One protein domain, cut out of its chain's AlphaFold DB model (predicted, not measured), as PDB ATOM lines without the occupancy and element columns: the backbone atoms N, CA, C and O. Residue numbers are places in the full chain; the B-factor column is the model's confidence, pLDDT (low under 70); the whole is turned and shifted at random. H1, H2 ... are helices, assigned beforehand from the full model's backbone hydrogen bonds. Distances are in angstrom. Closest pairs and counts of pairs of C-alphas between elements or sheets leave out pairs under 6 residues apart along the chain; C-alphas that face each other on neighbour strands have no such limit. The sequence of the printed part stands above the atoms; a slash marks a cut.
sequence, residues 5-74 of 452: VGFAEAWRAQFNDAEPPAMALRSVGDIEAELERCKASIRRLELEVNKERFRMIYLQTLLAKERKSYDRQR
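This is residues 5 to 74 of the 452 residues of the protein "breakpoint cluster region protein-like" of Pantherophis guttatus (UniProt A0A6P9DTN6). What shape is this? One very long helix, H2, makes the longest axis, and a short helix, H1, lies off to the side of its first part, running nearly the same way, with a link folding back between them. Residues 35 to 74 of H2 stick out. What is it made of? The printed part has 70 residues with two named helices, H1 then H2, and no named strand: all helix. It is extended, with a radius of gyration of the C-alphas of 21.2 A and spans of 68 by 24 by 11 A.

Do the helices meet? H1, residues 5 to 14, and H2, residues 28 to 74, are apart, with no C-alpha of the one within 8 A of the other. Are their backbones helical? O i to N i+4 pairs are within hydrogen-bond range in 5 of 6 cases in H1 and 42 of 43 in H2.

Where does H1 begin? C-alpha 5 is at (40.568, -43.445, -32.582). Where does H2 run? It spans 67.6 A, from C-alpha 28 at (30.766, -56.603, -22.145) to C-alpha 74 at (72.658, -16.991, 13.193).

Is it continuous? The printed part has no cut, and the H1 to H2 link is long, 13 residues. Where is confidence low? Residues 69 to 74 have pLDDT under 70.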
ATOM      1  N   VAL A   5      39.647 -44.449 -32.021       92.69
ATOM      2  CA  VAL A   5      40.568 -43.445 -32.582       92.69
ATOM      3  C   VAL A   5      40.303 -42.087 -31.940       92.69
ATOM      4  O   VAL A   5      41.229 -41.495 -31.388       92.69
ATOM      5  N   GLY A   6      39.043 -41.639 -31.893       94.62
ATOM      6  CA  GLY A   6      38.663 -40.408 -31.197       94.62
ATOM      7  C   GLY A   6      38.994 -40.432 -29.699       94.62
ATOM      8  O   GLY A   6      39.385 -39.408 -29.142       94.62
ATOM      9  N   PHE A   7      38.929 -41.598 -29.040       94.81
ATOM     10  CA  PHE A   7      39.429 -41.769 -27.670       94.81
ATOM     11  C   PHE A   7      40.948 -41.555 -27.586       94.81
ATOM     12  O   PHE A   7      41.417 -40.829 -26.714       94.81
ATOM     13  N   ALA A   8      41.722 -42.139 -28.505       94.00
ATOM     14  CA  ALA A   8      43.176 -41.998 -28.537       94.00
ATOM     15  C   ALA A   8      43.647 -40.573 -28.910       94.00
ATOM     16  O   ALA A   8      44.755 -40.176 -28.541       94.00
ATOM     17  N   GLU A   9      42.831 -39.795 -29.623       94.31
ATOM     18  CA  GLU A   9      43.055 -38.363 -29.865       94.31
ATOM     19  C   GLU A   9      42.693 -37.523 -28.631       94.31
ATOM     20  O   GLU A   9      43.519 -36.741 -28.159       94.31
ATOM     21  N   ALA A  10      41.508 -37.738 -28.048       95.38
ATOM     22  CA  ALA A  10      41.063 -37.044 -26.837       95.38
ATOM     23  C   ALA A  10      41.993 -37.297 -25.636       95.38
ATOM     24  O   ALA A  10      42.272 -36.373 -24.873       95.38
ATOM     25  N   TRP A  11      42.525 -38.516 -25.500       95.88
ATOM     26  CA  TRP A  11      43.522 -38.854 -24.487       95.88
ATOM     27  C   TRP A  11      44.792 -38.018 -24.650       95.88
ATOM     28  O   TRP A  11      45.198 -37.352 -23.706       95.88
ATOM     29  N   ARG A  12      45.390 -37.980 -25.851       95.00
ATOM     30  CA  ARG A  12      46.617 -37.198 -26.115       95.00
ATOM     31  C   ARG A  12      46.408 -35.685 -25.989       95.00
ATOM     32  O   ARG A  12      47.371 -34.956 -25.764       95.00
ATOM     33  N   ALA A  13      45.171 -35.209 -26.124       95.12
ATOM     34  CA  ALA A  13      44.805 -33.817 -25.868       95.12
ATOM     35  C   ALA A  13      44.705 -33.474 -24.365       95.12
ATOM     36  O   ALA A  13      44.846 -32.306 -24.008       95.12
ATOM     37  N   GLN A  14      44.474 -34.463 -23.492       96.81
ATOM     38  CA  GLN A  14      44.449 -34.300 -22.028       96.81
ATOM     39  C   GLN A  14      45.801 -34.628 -21.376       96.81
ATOM     40  O   GLN A  14      46.237 -33.918 -20.473       96.81
ATOM     41  N   PHE A  15      46.465 -35.678 -21.859       95.62
ATOM     42  CA  PHE A  15      47.739 -36.201 -21.375       95.62
ATOM     43  C   PHE A  15      48.720 -36.227 -22.551       95.62
ATOM     44  O   PHE A  15      48.790 -37.185 -23.320       95.62
ATOM     45  N   ASN A  16      49.437 -35.120 -22.740       91.62
ATOM     46  CA  ASN A  16      50.358 -34.931 -23.865       91.62
ATOM     47  C   ASN A  16      51.692 -35.688 -23.704       91.62
ATOM     48  O   ASN A  16      52.462 -35.785 -24.659       91.62
ATOM     49  N   ASP A  17      51.952 -36.209 -22.508       94.69
ATOM     50  CA  ASP A  17      53.121 -36.981 -22.093       94.69
ATOM     51  C   ASP A  17      52.850 -38.495 -21.967       94.69
ATOM     52  O   ASP A  17      53.802 -39.277 -21.918       94.69
ATOM     53  N   ALA A  18      51.581 -38.927 -21.959       93.62
ATOM     54  CA  ALA A  18      51.182 -40.323 -21.774       93.62
ATOM     55  C   ALA A  18      50.533 -40.937 -23.028       93.62
ATOM     56  O   ALA A  18      49.603 -40.385 -23.616       93.62
ATOM     57  N   GLU A  19      50.966 -42.141 -23.407       94.50
ATOM     58  CA  GLU A  19      50.332 -42.899 -24.492       94.50
ATOM     59  C   GLU A  19      48.926 -43.403 -24.079       94.50
ATOM     60  O   GLU A  19      48.752 -43.830 -22.935       94.50
ATOM     61  N   PRO A  20      47.907 -43.362 -24.967       93.38
ATOM     62  CA  PRO A  20      46.578 -43.891 -24.663       93.38
ATOM     63  C   PRO A  20      46.595 -45.396 -24.338       93.38
ATOM     64  O   PRO A  20      47.215 -46.173 -25.068       93.38
ATOM     65  N   PRO A  21      45.873 -45.843 -23.291       92.69
ATOM     66  CA  PRO A  21      45.898 -47.233 -22.847       92.69
ATOM     67  C   PRO A  21      45.223 -48.179 -23.851       92.69
ATOM     68  O   PRO A  21      44.044 -48.034 -24.183       92.69
ATOM     69  N   ALA A  22      45.961 -49.198 -24.293       88.25
ATOM     70  CA  ALA A  22      45.461 -50.244 -25.181       88.25
ATOM     71  C   ALA A  22      44.617 -51.280 -24.409       88.25
ATOM     72  O   ALA A  22      45.147 -52.226 -23.830       88.25
ATOM     73  N   MET A  23      43.293 -51.104 -24.409       90.62
ATOM     74  CA  MET A  23      42.336 -51.973 -23.705       90.62
ATOM     75  C   MET A  23      41.672 -52.990 -24.648       90.62
ATOM     76  O   MET A  23      41.246 -52.654 -25.753       90.62
ATOM     77  N   ALA A  24      41.531 -54.243 -24.205       88.50
ATOM     78  CA  ALA A  24      41.016 -55.354 -25.014       88.50
ATOM     79  C   ALA A  24      39.476 -55.483 -24.967       88.50
ATOM     80  O   ALA A  24      38.944 -56.546 -24.668       88.50
ATOM     81  N   LEU A  25      38.757 -54.399 -25.272       91.62
ATOM     82  CA  LEU A  25      37.298 -54.281 -25.104       91.62
ATOM     83  C   LEU A  25      36.500 -55.052 -26.184       91.62
ATOM     84  O   LEU A  25      35.883 -54.452 -27.063       91.62
ATOM     85  N   ARG A  26      36.550 -56.391 -26.162       93.94
ATOM     86  CA  ARG A  26      35.925 -57.269 -27.177       93.94
ATOM     87  C   ARG A  26      34.519 -57.744 -26.797       93.94
ATOM     88  O   ARG A  26      33.740 -58.097 -27.680       93.94
ATOM     89  N   SER A  27      34.195 -57.745 -25.510       97.19
ATOM     90  CA  SER A  27      32.910 -58.147 -24.941       97.19
ATOM     91  C   SER A  27      32.509 -57.234 -23.777       97.19
ATOM     92  O   SER A  27      33.321 -56.465 -23.262       97.19
ATOM     93  N   VAL A  28      31.254 -57.339 -23.327       97.81
ATOM     94  CA  VAL A  28      30.766 -56.603 -22.145       97.81
ATOM     95  C   VAL A  28      31.550 -56.995 -20.886       97.81
ATOM     96  O   VAL A  28      31.936 -56.117 -20.120       97.81
ATOM     97  N   GLY A  29      31.890 -58.279 -20.727       97.81
ATOM     98  CA  GLY A  29      32.697 -58.758 -19.600       97.81
ATOM     99  C   GLY A  29      34.126 -58.200 -19.591       97.81
ATOM    100  O   GLY A  29      34.653 -57.910 -18.520       97.81
ATOM    101  N   ASP A  30      34.737 -57.968 -20.762       96.44
ATOM    102  CA  ASP A  30      36.044 -57.294 -20.840       96.44
ATOM    103  C   ASP A  30      35.943 -55.840 -20.353       96.44
ATOM    104  O   ASP A  30      36.814 -55.368 -19.623       96.44
ATOM    105  N   ILE A  31      34.861 -55.142 -20.722       96.12
ATOM    106  CA  ILE A  31      34.588 -53.759 -20.303       96.12
ATOM    107  C   ILE A  31      34.371 -53.691 -18.785       96.12
ATOM    108  O   ILE A  31      34.997 -52.869 -18.120       96.12
ATOM    109  N   GLU A  32      33.548 -54.572 -18.218       97.62
ATOM    110  CA  GLU A  32      33.308 -54.651 -16.768       97.62
ATOM    111  C   GLU A  32      34.595 -54.979 -15.988       97.62
ATOM    112  O   GLU A  32      34.911 -54.324 -14.990       97.62
ATOM    113  N   ALA A  33      35.391 -55.937 -16.475       96.94
ATOM    114  CA  ALA A  33      36.652 -56.331 -15.852       96.94
ATOM    115  C   ALA A  33      37.747 -55.254 -15.952       96.94
ATOM    116  O   ALA A  33      38.618 -55.186 -15.081       96.94
ATOM    117  N   GLU A  34      37.752 -54.430 -17.004       97.12
ATOM    118  CA  GLU A  34      38.653 -53.276 -17.126       97.12
ATOM    119  C   GLU A  34      38.177 -52.104 -16.251       97.12
ATOM    120  O   GLU A  34      38.989 -51.467 -15.585       97.12
ATOM    121  N   LEU A  35      36.862 -51.870 -16.145       96.94
ATOM    122  CA  LEU A  35      36.288 -50.853 -15.256       96.94
ATOM    123  C   LEU A  35      36.595 -51.129 -13.777       96.94
ATOM    124  O   LEU A  35      37.035 -50.214 -13.078       96.94
ATOM    125  N   GLU A  36      36.437 -52.366 -13.288       98.00
ATOM    126  CA  GLU A  36      36.821 -52.696 -11.905       98.00
ATOM    127  C   GLU A  36      38.342 -52.645 -11.684       98.00
ATOM    128  O   GLU A  36      38.783 -52.202 -10.620       98.00
ATOM    129  N   ARG A  37      39.167 -52.990 -12.687       97.12
ATOM    130  CA  ARG A  37      40.629 -52.794 -12.613       97.12
ATOM    131  C   ARG A  37      40.997 -51.312 -12.519       97.12
ATOM    132  O   ARG A  37      41.762 -50.943 -11.626       97.12
ATOM    133  N   CYS A  38      40.399 -50.445 -13.333       96.94
ATOM    134  CA  CYS A  38      40.561 -48.992 -13.240       96.94
ATOM    135  C   CYS A  38      40.094 -48.444 -11.881       96.94
ATOM    136  O   CYS A  38      40.821 -47.698 -11.229       96.94
ATOM    137  N   LYS A  39      38.928 -48.875 -11.391       98.44
ATOM    138  CA  LYS A  39      38.354 -48.487 -10.090       98.44
ATOM    139  C   LYS A  39      39.168 -48.990  -8.891       98.44
ATOM    140  O   LYS A  39      39.178 -48.348  -7.840       98.44
ATOM    141  N   ALA A  40      39.858 -50.125  -9.001       98.31
ATOM    142  CA  ALA A  40      40.847 -50.570  -8.016       98.31
ATOM    143  C   ALA A  40      42.149 -49.751  -8.104       98.31
ATOM    144  O   ALA A  40      42.680 -49.335  -7.073       98.31
ATOM    145  N   SER A  41      42.623 -49.466  -9.321       98.19
ATOM    146  CA  SER A  41      43.824 -48.663  -9.580       98.19
ATOM    147  C   SER A  41      43.697 -47.235  -9.039       98.19
ATOM    148  O   SER A  41      44.563 -46.795  -8.291       98.19
ATOM    149  N   ILE A  42      42.579 -46.547  -9.306       98.50
ATOM    150  CA  ILE A  42      42.296 -45.195  -8.794       98.50
ATOM    151  C   ILE A  42      42.377 -45.171  -7.262       98.50
ATOM    152  O   ILE A  42      43.174 -44.413  -6.715       98.50
ATOM    153  N   ARG A  43      41.671 -46.077  -6.569       98.56
ATOM    154  CA  ARG A  43      41.702 -46.169  -5.095       98.56
ATOM    155  C   ARG A  43      43.103 -46.434  -4.534       98.56
ATOM    156  O   ARG A  43      43.447 -45.923  -3.469       98.56
ATOM    157  N   ARG A  44      43.939 -47.206  -5.238       98.62
ATOM    158  CA  ARG A  44      45.357 -47.371  -4.878       98.62
ATOM    159  C   ARG A  44      46.119 -46.052  -5.054       98.62
ATOM    160  O   ARG A  44      46.817 -45.635  -4.131       98.62
ATOM    161  N   LEU A  45      45.995 -45.415  -6.216       98.69
ATOM    162  CA  LEU A  45      46.716 -44.191  -6.567       98.69
ATOM    163  C   LEU A  45      46.331 -43.014  -5.661       98.69
ATOM    164  O   LEU A  45      47.206 -42.248  -5.276       98.69
ATOM    165  N   GLU A  46      45.073 -42.903  -5.234       98.56
ATOM    166  CA  GLU A  46      44.616 -41.919  -4.241       98.56
ATOM    167  C   GLU A  46      45.344 -42.083  -2.895       98.56
ATOM    168  O   GLU A  46      45.846 -41.109  -2.327       98.56
ATOM    169  N   LEU A  47      45.473 -43.321  -2.403       98.38
ATOM    170  CA  LEU A  47      46.225 -43.634  -1.182       98.38
ATOM    171  C   LEU A  47      47.735 -43.391  -1.345       98.38
ATOM    172  O   LEU A  47      48.405 -43.004  -0.388       98.38
ATOM    173  N   GLU A  48      48.281 -43.618  -2.538       98.69
ATOM    174  CA  GLU A  48      49.696 -43.403  -2.868       98.69
ATOM    175  C   GLU A  48      50.016 -41.896  -2.960       98.69
ATOM    176  O   GLU A  48      50.935 -41.416  -2.296       98.69
ATOM    177  N   VAL A  49      49.162 -41.113  -3.629       98.69
ATOM    178  CA  VAL A  49      49.206 -39.639  -3.664       98.69
ATOM    179  C   VAL A  49      49.046 -39.032  -2.269       98.69
ATOM    180  O   VAL A  49      49.760 -38.087  -1.932       98.69
ATOM    181  N   ASN A  50      48.161 -39.561  -1.420       98.56
ATOM    182  CA  ASN A  50      48.004 -39.058  -0.052       98.56
ATOM    183  C   ASN A  50      49.232 -39.358   0.830       98.56
ATOM    184  O   ASN A  50      49.624 -38.507   1.633       98.56
ATOM    185  N   LYS A  51      49.910 -40.500   0.632       98.69
ATOM    186  CA  LYS A  51      51.209 -40.785   1.273       98.69
ATOM    187  C   LYS A  51      52.294 -39.808   0.816       98.69
ATOM    188  O   LYS A  51      53.013 -39.283   1.665       98.69
ATOM    189  N   GLU A  52      52.384 -39.506  -0.480       98.69
ATOM    190  CA  GLU A  52      53.354 -38.524  -0.987       98.69
ATOM    191  C   GLU A  52      53.046 -37.090  -0.544       98.69
ATOM    192  O   GLU A  52      53.959 -36.355  -0.169       98.69
ATOM    193  N   ARG A  53      51.769 -36.695  -0.464       98.62
ATOM    194  CA  ARG A  53      51.360 -35.408   0.126       98.62
ATOM    195  C   ARG A  53      51.804 -35.290   1.585       98.62
ATOM    196  O   ARG A  53      52.363 -34.262   1.963       98.62
ATOM    197  N   PHE A  54      51.622 -36.340   2.391       98.62
ATOM    198  CA  PHE A  54      52.106 -36.353   3.773       98.62
ATOM    199  C   PHE A  54      53.639 -36.276   3.847       98.62
ATOM    200  O   PHE A  54      54.172 -35.455   4.593       98.62
ATOM    201  N   ARG A  55      54.359 -37.065   3.033       98.69
ATOM    202  CA  ARG A  55      55.831 -37.028   2.929       98.69
ATOM    203  C   ARG A  55      56.335 -35.632   2.559       98.69
ATOM    204  O   ARG A  55      57.236 -35.119   3.219       98.69
ATOM    205  N   MET A  56      55.715 -34.989   1.570       98.50
ATOM    206  CA  MET A  56      56.015 -33.620   1.150       98.50
ATOM    207  C   MET A  56      55.836 -32.620   2.302       98.50
ATOM    208  O   MET A  56      56.767 -31.876   2.599       98.50
ATOM    209  N   ILE A  57      54.680 -32.617   2.976       98.38
ATOM    210  CA  ILE A  57      54.386 -31.697   4.090       98.38
ATOM    211  C   ILE A  57      55.341 -31.939   5.268       98.38
ATOM    212  O   ILE A  57      55.843 -30.987   5.869       98.38
ATOM    213  N   TYR A  58      55.649 -33.199   5.578       98.31
ATOM    214  CA  TYR A  58      56.596 -33.569   6.628       98.31
ATOM    215  C   TYR A  58      58.013 -33.064   6.318       98.31
ATOM    216  O   TYR A  58      58.621 -32.389   7.149       98.31
ATOM    217  N   LEU A  59      58.519 -33.305   5.103       98.44
ATOM    218  CA  LEU A  59      59.840 -32.841   4.667       98.44
ATOM    219  C   LEU A  59      59.922 -31.311   4.582       98.44
ATOM    220  O   LEU A  59      60.897 -30.728   5.052       98.44
ATOM    221  N   GLN A  60      58.886 -30.638   4.069       97.88
ATOM    222  CA  GLN A  60      58.789 -29.172   4.088       97.88
ATOM    223  C   GLN A  60      58.820 -28.625   5.522       97.88
ATOM    224  O   GLN A  60      59.505 -27.637   5.789       97.88
ATOM    225  N   THR A  61      58.140 -29.293   6.457       97.19
ATOM    226  CA  THR A  61      58.111 -28.929   7.882       97.19
ATOM    227  C   THR A  61      59.471 -29.138   8.552       97.19
ATOM    228  O   THR A  61      59.912 -28.275   9.313       97.19
ATOM    229  N   LEU A  62      60.172 -30.238   8.250       96.56
ATOM    230  CA  LEU A  62      61.543 -30.475   8.714       96.56
ATOM    231  C   LEU A  62      62.504 -29.408   8.178       96.56
ATOM    232  O   LEU A  62      63.200 -28.786   8.974       96.56
ATOM    233  N   LEU A  63      62.481 -29.122   6.874       96.06
ATOM    234  CA  LEU A  63      63.319 -28.088   6.256       96.06
ATOM    235  C   LEU A  63      63.001 -26.684   6.797       96.06
ATOM    236  O   LEU A  63      63.909 -25.884   7.017       96.06
ATOM    237  N   ALA A  64      61.730 -26.369   7.061       92.38
ATOM    238  CA  ALA A  64      61.338 -25.111   7.696       92.38
ATOM    239  C   ALA A  64      61.839 -25.022   9.147       92.38
ATOM    240  O   ALA A  64      62.345 -23.976   9.559       92.38
ATOM    241  N   LYS A  65      61.752 -26.117   9.915       91.50
ATOM    242  CA  LYS A  65      62.280 -26.215  11.283       91.50
ATOM    243  C   LYS A  65      63.805 -26.084  11.305       91.50
ATOM    244  O   LYS A  65      64.315 -25.310  12.108       91.50
ATOM    245  N   GLU A  66      64.504 -26.770  10.404       90.50
ATOM    246  CA  GLU A  66      65.962 -26.745  10.263       90.50
ATOM    247  C   GLU A  66      66.468 -25.351   9.875       90.50
ATOM    248  O   GLU A  66      67.319 -24.783  10.565       90.50
ATOM    249  N   ARG A  67      65.868 -24.735   8.845       83.31
ATOM    250  CA  ARG A  67      66.154 -23.343   8.466       83.31
ATOM    251  C   ARG A  67      65.877 -22.385   9.623       83.31
ATOM    252  O   ARG A  67      66.675 -21.484   9.853       83.31
ATOM    253  N   LYS A  68      64.810 -22.601  10.402       74.50
ATOM    254  CA  LYS A  68      64.503 -21.797  11.597       74.50
ATOM    255  C   LYS A  68      65.466 -22.063  12.762       74.50
ATOM    256  O   LYS A  68      65.655 -21.157  13.566       74.50
ATOM    257  N   SER A  69      66.116 -23.227  12.864       63.75
ATOM    258  CA  SER A  69      67.230 -23.440  13.806       63.75
ATOM    259  C   SER A  69      68.538 -22.803  13.338       63.75
ATOM    260  O   SER A  69      69.187 -22.154  14.154       63.75
ATOM    261  N   TYR A  70      68.883 -22.892  12.047       59.59
ATOM    262  CA  TYR A  70      70.045 -22.191  11.487       59.59
ATOM    263  C   TYR A  70      69.903 -20.678  11.667       59.59
ATOM    264  O   TYR A  70      70.805 -20.028  12.189       59.59
ATOM    265  N   ASP A  71      68.738 -20.116  11.334       62.22
ATOM    266  CA  ASP A  71      68.500 -18.687  11.520       62.22
ATOM    267  C   ASP A  71      68.415 -18.330  13.020       62.22
ATOM    268  O   ASP A  71      68.976 -17.321  13.427       62.22
ATOM    269  N   ARG A  72      67.856 -19.178  13.904       63.53
ATOM    270  CA  ARG A  72      67.948 -18.947  15.365       63.53
ATOM    271  C   ARG A  72      69.390 -18.912  15.878       63.53
ATOM    272  O   ARG A  72      69.686 -18.071  16.719       63.53
ATOM    273  N   GLN A  73      70.277 -19.779  15.390       63.00
ATOM    274  CA  GLN A  73      71.702 -19.745  15.740       63.00
ATOM    275  C   GLN A  73      72.388 -18.492  15.173       63.00
ATOM    276  O   GLN A  73      73.130 -17.822  15.888       63.00
ATOM    277  N   ARG A  74      72.088 -18.136  13.920       67.19
ATOM    278  CA  ARG A  74      72.658 -16.991  13.193       67.19
ATOM    279  C   ARG A  74      72.197 -15.622  13.715       67.19
ATOM    280  O   ARG A  74      72.992 -14.690  13.723       67.19
TER     281      ARG A  74